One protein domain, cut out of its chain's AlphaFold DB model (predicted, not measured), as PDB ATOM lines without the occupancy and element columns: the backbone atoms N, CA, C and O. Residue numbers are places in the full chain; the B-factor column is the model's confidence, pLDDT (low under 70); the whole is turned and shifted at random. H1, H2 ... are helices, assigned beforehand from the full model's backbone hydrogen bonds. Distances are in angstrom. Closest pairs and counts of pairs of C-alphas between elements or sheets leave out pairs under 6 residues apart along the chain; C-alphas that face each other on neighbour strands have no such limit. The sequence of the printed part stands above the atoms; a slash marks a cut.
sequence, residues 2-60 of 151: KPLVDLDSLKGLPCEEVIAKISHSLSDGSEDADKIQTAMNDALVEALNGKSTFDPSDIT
ATOM      1  N   LYS A   2     239.335 288.023 364.297       37.03
ATOM      2  CA  LYS A   2     238.136 288.879 364.270       37.03
ATOM      3  C   LYS A   2     237.188 288.386 365.372       37.03
ATOM      4  O   LYS A   2     237.102 287.165 365.535       37.03
ATOM      5  N   PRO A   3     236.552 289.279 366.146       52.47
ATOM      6  CA  PRO A   3     235.538 288.853 367.094       52.47
ATOM      7  C   PRO A   3     234.395 288.175 366.330       52.47
ATOM      8  O   PRO A   3     234.106 288.549 365.193       52.47
ATOM      9  N   LEU A   4     233.802 287.147 366.940       66.75
ATOM     10  CA  LEU A   4     232.661 286.420 366.377       66.75
ATOM     11  C   LEU A   4     231.473 287.379 366.162       66.75
ATOM     12  O   LEU A   4     230.820 287.323 365.128       66.75
ATOM     13  N   VAL A   5     231.298 288.331 367.087       78.38
ATOM     14  CA  VAL A   5     230.347 289.447 367.010       78.38
ATOM     15  C   VAL A   5     231.048 290.740 367.428       78.38
ATOM     16  O   VAL A   5     231.720 290.775 368.458       78.38
ATOM     17  N   ASP A   6     230.892 291.807 366.645       85.75
ATOM     18  CA  ASP A   6     231.327 293.159 367.015       85.75
ATOM     19  C   ASP A   6     230.196 293.878 367.766       85.75
ATOM     20  O   ASP A   6     229.264 294.388 367.144       85.75
ATOM     21  N   LEU A   7     230.255 293.889 369.101       86.94
ATOM     22  CA  LEU A   7     229.197 294.462 369.942       86.94
ATOM     23  C   LEU A   7     229.030 295.972 369.731       86.94
ATOM     24  O   LEU A   7     227.904 296.463 369.764       86.94
ATOM     25  N   ASP A   8     230.111 296.705 369.450       90.12
ATOM     26  CA  ASP A   8     230.040 298.150 369.207       90.12
ATOM     27  C   ASP A   8     229.219 298.470 367.952       90.12
ATOM     28  O   ASP A   8     228.491 299.465 367.916       90.12
ATOM     29  N   SER A   9     229.260 297.589 366.948       91.06
ATOM     30  CA  SER A   9     228.447 297.720 365.733       91.06
ATOM     31  C   SER A   9     226.939 297.544 365.967       91.06
ATOM     32  O   SER A   9     226.140 297.922 365.110       91.06
ATOM     33  N   LEU A  10     226.546 296.990 367.120       92.81
ATOM     34  CA  LEU A  10     225.153 296.722 367.489       92.81
ATOM     35  C   LEU A  10     224.547 297.814 368.380       92.81
ATOM     36  O   LEU A  10     223.358 297.771 368.697       92.81
ATOM     37  N   LYS A  11     225.349 298.800 368.795       94.50
ATOM     38  CA  LYS A  11     224.924 299.868 369.700       94.50
ATOM     39  C   LYS A  11     223.725 300.648 369.145       94.50
ATOM     40  O   LYS A  11     223.743 301.123 368.012       94.50
ATOM     41  N   GLY A  12     222.709 300.843 369.985       94.00
ATOM     42  CA  GLY A  12     221.495 301.602 369.673       94.00
ATOM     43  C   GLY A  12     220.419 300.815 368.921       94.00
ATOM     44  O   GLY A  12     219.336 301.356 368.702       94.00
ATOM     45  N   LEU A  13     220.682 299.559 368.546       96.25
ATOM     46  CA  LEU A  13     219.666 298.673 367.981       96.25
ATOM     47  C   LEU A  13     218.681 298.192 369.065       96.25
ATOM     48  O   LEU A  13     219.023 298.207 370.254       96.25
ATOM     49  N   PRO A  14     217.467 297.752 368.684       96.31
ATOM     50  CA  PRO A  14     216.536 297.118 369.614       96.31
ATOM     51  C   PRO A  14     217.156 295.881 370.273       96.31
ATOM     52  O   PRO A  14     217.771 295.067 369.583       96.31
ATOM     53  N   CYS A  15     216.966 295.711 371.586       93.69
ATOM     54  CA  CYS A  15     217.536 294.573 372.319       93.69
ATOM     55  C   CYS A  15     217.122 293.224 371.714       93.69
ATOM     56  O   CYS A  15     217.983 292.380 371.504       93.69
ATOM     57  N   GLU A  16     215.856 293.056 371.321       92.50
ATOM     58  CA  GLU A  16     215.374 291.842 370.639       92.50
ATOM     59  C   GLU A  16     216.180 291.513 369.369       92.50
ATOM     60  O   GLU A  16     216.556 290.364 369.137       92.50
ATOM     61  N   GLU A  17     216.506 292.527 368.558       93.75
ATOM     62  CA  GLU A  17     217.294 292.338 367.337       93.75
ATOM     63  C   GLU A  17     218.743 291.942 367.664       93.75
ATOM     64  O   GLU A  17     219.327 291.077 367.002       93.75
ATOM     65  N   VAL A  18     219.331 292.563 368.688       92.62
ATOM     66  CA  VAL A  18     220.697 292.264 369.130       92.62
ATOM     67  C   VAL A  18     220.800 290.850 369.690       92.62
ATOM     68  O   VAL A  18     221.711 290.117 369.304       92.62
ATOM     69  N   ILE A  19     219.847 290.444 370.527       91.56
ATOM     70  CA  ILE A  19     219.780 289.102 371.109       91.56
ATOM     71  C   ILE A  19     219.711 288.044 370.006       91.56
ATOM     72  O   ILE A  19     220.503 287.101 370.015       91.56
ATOM     73  N   ALA A  20     218.852 288.239 369.000       90.69
ATOM     74  CA  ALA A  20     218.746 287.319 367.873       90.69
ATOM     75  C   ALA A  20     220.070 287.193 367.095       90.69
ATOM     76  O   ALA A  20     220.486 286.083 366.756       90.69
ATOM     77  N   LYS A  21     220.768 288.313 366.844       90.12
ATOM     78  CA  LYS A  21     222.069 288.319 366.146       90.12
ATOM     79  C   LYS A  21     223.164 287.628 366.952       90.12
ATOM     80  O   LYS A  21     223.915 286.836 366.383       90.12
ATOM     81  N   ILE A  22     223.267 287.928 368.247       87.00
ATOM     82  CA  ILE A  22     224.275 287.330 369.129       87.00
ATOM     83  C   ILE A  22     224.028 285.825 369.236       87.00
ATOM     84  O   ILE A  22     224.937 285.043 368.972       87.00
ATOM     85  N   SER A  23     222.793 285.421 369.530       86.06
ATOM     86  CA  SER A  23     222.423 284.014 369.706       86.06
ATOM     87  C   SER A  23     222.661 283.192 368.445       86.06
ATOM     88  O   SER A  23     223.244 282.116 368.523       86.06
ATOM     89  N   HIS A  24     222.273 283.714 367.277       84.81
ATOM     90  CA  HIS A  24     222.536 283.057 365.998       84.81
ATOM     91  C   HIS A  24     224.037 282.941 365.712       84.81
ATOM     92  O   HIS A  24     224.522 281.896 365.295       84.81
ATOM     93  N   SER A  25     224.801 284.004 365.968       83.75
ATOM     94  CA  SER A  25     226.242 283.970 365.737       83.75
ATOM     95  C   SER A  25     226.972 283.012 366.681       83.75
ATOM     96  O   SER A  25     228.028 282.504 366.307       83.75
ATOM     97  N   LEU A  26     226.461 282.809 367.898       76.12
ATOM     98  CA  LEU A  26     227.016 281.879 368.882       76.12
ATOM     99  C   LEU A  26     226.616 280.424 368.612       76.12
ATOM    100  O   LEU A  26     227.357 279.524 369.002       76.12
ATOM    101  N   SER A  27     225.479 280.193 367.951       75.44
ATOM    102  CA  SER A  27     225.003 278.856 367.589       75.44
ATOM    103  C   SER A  27     225.518 278.353 366.236       75.44
ATOM    104  O   SER A  27     225.513 277.141 366.002       75.44
ATOM    105  N   ASP A  28     225.960 279.255 365.354       74.44
ATOM    106  CA  ASP A  28     226.369 278.927 363.987       74.44
ATOM    107  C   ASP A  28     227.476 277.857 363.940       74.44
ATOM    108  O   ASP A  28     228.494 277.927 364.634       74.44
ATOM    109  N   GLY A  29     227.266 276.844 363.097       63.44
ATOM    110  CA  GLY A  29     228.175 275.709 362.932       63.44
ATOM    111  C   GLY A  29     228.084 274.610 363.999       63.44
ATOM    112  O   GLY A  29     228.870 273.665 363.928       63.44
ATOM    113  N   SER A  30     227.153 274.693 364.960       64.31
ATOM    114  CA  SER A  30     226.861 273.592 365.890       64.31
ATOM    115  C   SER A  30     225.874 272.580 365.298       64.31
ATOM    116  O   SER A  30     224.925 272.955 364.610       64.31
ATOM    117  N   GLU A  31     226.047 271.292 365.611       59.47
ATOM    118  CA  GLU A  31     225.069 270.243 365.267       59.47
ATOM    119  C   GLU A  31     223.724 270.435 365.997       59.47
ATOM    120  O   GLU A  31     222.681 270.053 365.474       59.47
ATOM    121  N   ASP A  32     223.733 271.112 367.151       64.50
ATOM    122  CA  ASP A  32     222.553 271.464 367.954       64.50
ATOM    123  C   ASP A  32     222.230 272.972 367.886       64.50
ATOM    124  O   ASP A  32     221.735 273.558 368.853       64.50
ATOM    125  N   ALA A  33     222.530 273.628 366.757       72.12
ATOM    126  CA  ALA A  33     222.405 275.081 366.601       72.12
ATOM    127  C   ALA A  33     221.041 275.638 367.052       72.12
ATOM    128  O   ALA A  33     221.015 276.646 367.752       72.12
ATOM    129  N   ASP A  34     219.925 274.971 366.739       77.38
ATOM    130  CA  ASP A  34     218.580 275.441 367.110       77.38
ATOM    131  C   ASP A  34     218.366 275.495 368.632       77.38
ATOM    132  O   ASP A  34     217.809 276.457 369.168       77.38
ATOM    133  N   LYS A  35     218.840 274.474 369.351       71.62
ATOM    134  CA  LYS A  35     218.694 274.383 370.809       71.62
ATOM    135  C   LYS A  35     219.611 275.378 371.510       71.62
ATOM    136  O   LYS A  35     219.170 276.100 372.396       71.62
ATOM    137  N   ILE A  36     220.862 275.464 371.055       72.44
ATOM    138  CA  ILE A  36     221.842 276.435 371.554       72.44
ATOM    139  C   ILE A  36     221.355 277.861 371.315       72.44
ATOM    140  O   ILE A  36     221.444 278.702 372.204       72.44
ATOM    141  N   GLN A  37     220.821 278.135 370.126       82.88
ATOM    142  CA  GLN A  37     220.273 279.441 369.799       82.88
ATOM    143  C   GLN A  37     219.095 279.787 370.707       82.88
ATOM    144  O   GLN A  37     218.989 280.937 371.120       82.88
ATOM    145  N   THR A  38     218.230 278.821 371.022       81.88
ATOM    146  CA  THR A  38     217.099 279.022 371.940       81.88
ATOM    147  C   THR A  38     217.596 279.359 373.347       81.88
ATOM    148  O   THR A  38     217.277 280.432 373.845       81.88
ATOM    149  N   ALA A  39     218.484 278.540 373.919       74.44
ATOM    150  CA  ALA A  39     219.069 278.781 375.243       74.44
ATOM    151  C   ALA A  39     219.807 280.133 375.335       74.44
ATOM    152  O   ALA A  39     219.689 280.861 376.318       74.44
ATOM    153  N   MET A  40     220.548 280.503 374.283       80.06
ATOM    154  CA  MET A  40     221.208 281.809 374.175       80.06
ATOM    155  C   MET A  40     220.217 282.971 374.122       80.06
ATOM    156  O   MET A  40     220.450 283.989 374.770       80.06
ATOM    157  N   ASN A  41     219.131 282.832 373.353       88.12
ATOM    158  CA  ASN A  41     218.097 283.862 373.296       88.12
ATOM    159  C   ASN A  41     217.476 284.051 374.676       88.12
ATOM    160  O   ASN A  41     217.424 285.182 375.147       88.12
ATOM    161  N   ASP A  42     217.061 282.964 375.326       82.19
ATOM    162  CA  ASP A  42     216.384 283.014 376.623       82.19
ATOM    163  C   ASP A  42     217.271 283.670 377.688       82.19
ATOM    164  O   ASP A  42     216.834 284.585 378.388       82.19
ATOM    165  N   ALA A  43     218.548 283.289 377.745       79.00
ATOM    166  CA  ALA A  43     219.472 283.853 378.718       79.00
ATOM    167  C   ALA A  43     219.762 285.342 378.470       79.00
ATOM    168  O   ALA A  43     219.778 286.138 379.406       79.00
ATOM    169  N   LEU A  44     219.941 285.753 377.210       85.31
ATOM    170  CA  LEU A  44     220.172 287.160 376.880       85.31
ATOM    171  C   LEU A  44     218.905 288.019 377.031       85.31
ATOM    172  O   LEU A  44     219.025 289.207 377.328       85.31
ATOM    173  N   VAL A  45     217.709 287.451 376.834       88.31
ATOM    174  CA  VAL A  45     216.428 288.120 377.131       88.31
ATOM    175  C   VAL A  45     216.321 288.416 378.620       88.31
ATOM    176  O   VAL A  45     215.997 289.548 378.978       88.31
ATOM    177  N   GLU A  46     216.622 287.436 379.473       81.12
ATOM    178  CA  GLU A  46     216.598 287.624 380.926       81.12
ATOM    179  C   GLU A  46     217.638 288.665 381.356       81.12
ATOM    180  O   GLU A  46     217.322 289.634 382.047       81.12
ATOM    181  N   ALA A  47     218.860 288.540 380.840       78.38
ATOM    182  CA  ALA A  47     219.980 289.390 381.216       78.38
ATOM    183  C   ALA A  47     219.834 290.852 380.734       78.38
ATOM    184  O   ALA A  47     220.332 291.786 381.366       78.38
ATOM    185  N   LEU A  48     219.126 291.082 379.620       85.19
ATOM    186  CA  LEU A  48     218.822 292.416 379.079       85.19
ATOM    187  C   LEU A  48     217.398 292.892 379.412       85.19
ATOM    188  O   LEU A  48     216.919 293.872 378.829       85.19
ATOM    189  N   ASN A  49     216.709 292.232 380.345       84.56
ATOM    190  CA  ASN A  49     215.331 292.553 380.697       84.56
ATOM    191  C   ASN A  49     215.171 294.032 381.109       84.56
ATOM    192  O   ASN A  49     215.987 294.625 381.818       84.56
ATOM    193  N   GLY A  50     214.098 294.662 380.629       84.94
ATOM    194  CA  GLY A  50     213.810 296.078 380.867       84.94
ATOM    195  C   GLY A  50     214.617 297.060 380.007       84.94
ATOM    196  O   GLY A  50     214.431 298.272 380.150       84.94
ATOM    197  N   LYS A  51     215.475 296.585 379.094       88.75
ATOM    198  CA  LYS A  51     216.202 297.421 378.128       88.75
ATOM    199  C   LYS A  51     215.502 297.407 376.769       88.75
ATOM    200  O   LYS A  51     215.232 296.359 376.198       88.75
ATOM    201  N   SER A  52     215.221 298.590 376.226       90.62
ATOM    202  CA  SER A  52     214.632 298.730 374.886       90.62
ATOM    203  C   SER A  52     215.682 298.824 373.779       90.62
ATOM    204  O   SER A  52     215.442 298.408 372.648       90.62
ATOM    205  N   THR A  53     216.836 299.411 374.091       95.31
ATOM    206  CA  THR A  53     217.926 299.687 373.149       95.31
ATOM    207  C   THR A  53     219.234 299.208 373.738       95.31
ATOM    208  O   THR A  53     219.512 299.498 374.900       95.31
ATOM    209  N   PHE A  54     220.041 298.544 372.923       94.00
ATOM    210  CA  PHE A  54     221.289 297.940 373.353       94.00
ATOM    211  C   PHE A  54     222.421 298.963 373.494       94.00
ATOM    212  O   PHE A  54     222.716 299.713 372.557       94.00
ATOM    213  N   ASP A  55     223.118 298.940 374.624       92.19
ATOM    214  CA  ASP A  55     224.458 299.495 374.771       92.19
ATOM    215  C   ASP A  55     225.450 298.344 375.039       92.19
ATOM    216  O   ASP A  55     225.161 297.481 375.860       92.19
ATOM    217  N   PRO A  56     226.640 298.300 374.408       88.69
ATOM    218  CA  PRO A  56     227.651 297.281 374.712       88.69
ATOM    219  C   PRO A  56     228.020 297.180 376.197       88.69
ATOM    220  O   PRO A  56     228.429 296.117 376.658       88.69
ATOM    221  N   SER A  57     227.871 298.275 376.951       87.88
ATOM    222  CA  SER A  57     228.062 298.285 378.404       87.88
ATOM    223  C   SER A  57     226.983 297.523 379.183       87.88
ATOM    224  O   SER A  57     227.219 297.199 380.344       87.88
ATOM    225  N   ASP A  58     225.848 297.196 378.557       84.88
ATOM    226  CA  ASP A  58     224.808 296.342 379.134       84.88
ATOM    227  C   ASP A  58     225.231 294.863 379.182       84.88
ATOM    228  O   ASP A  58     224.687 294.117 379.986       84.88
ATOM    229  N   ILE A  59     226.233 294.433 378.399       82.88
ATOM    230  CA  ILE A  59     226.866 293.112 378.567       82.88
ATOM    231  C   ILE A  59     227.853 293.197 379.737       82.88
ATOM    232  O   ILE A  59     229.072 293.326 379.569       82.88
ATOM    233  N   THR A  60     227.299 293.209 380.944       82.25
ATOM    234  CA  THR A  60     228.069 293.207 382.187       82.25
ATOM    235  C   THR A  60     228.680 291.827 382.429       82.25
ATOM    236  O   THR A  60     228.356 290.844 381.762       82.25
TER     237      THR A  60
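What this domain is: This is residues 2 to 60 of the 151 residues of an uncharacterized protein of Salmonella enterica (UniProt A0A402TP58). The main picture is a helical hairpin: the longest helix, H3, folds back beside H2, with a turn of residues 28 to 32 at one end. At the hairpin's other end lie the short helix H1, before H2, and a tail without a named element, residues 48 to 60, after H3. The printed part has 59 residues with three named helices, in the order H1, H2, H3, and no named strand; its class is all helix. The whole is compact, with a radius of gyration of the C-alphas of 11.2 A and spans of 31 by 27 by 18 A.

Where its parts are: H3 is residues 33 to 47, 20.6 A from first to last C-alpha, and ends at C-alpha 47, (219.980, 289.390, 381.216). H2 is residues 15 to 27, 18.0 A long, and begins at C-alpha 15, (217.536, 294.573, 372.319). H1 is residues 7 to 10, 5.2 A long, and begins at C-alpha 7, (229.197, 294.462, 369.942).

How they stand to each other: H3 and H2 touch and form a hairpin, with 19 pairs of C-alphas within 8 A. Their closest C-alphas, those of Ala 33 and Ser 27, are 4.7 A apart. They run opposite ways at a steep tilt of 38 degrees, only just past shallow. H1 and H2 are close but not clearly touching; their closest C-alphas, those of Leu 10 and Val 18, are 6.5 A apart. H1 and H3 are apart. In H2 and H3 every O i to N i+4 pair is within hydrogen-bond range; H1 is too short for such a pair, and its 1 pair of O i to N i+3 is within range.

The domain as a whole: The two C-alphas farthest apart, those of Glu 31 and Gly 50, are 32.2 A apart. The printed part has no cut. The links H1 to H2 and H2 to H3 are tight. The mean pLDDT of the printed part is 82.4, and residues 2 to 4 and 29 to 32 are under 70.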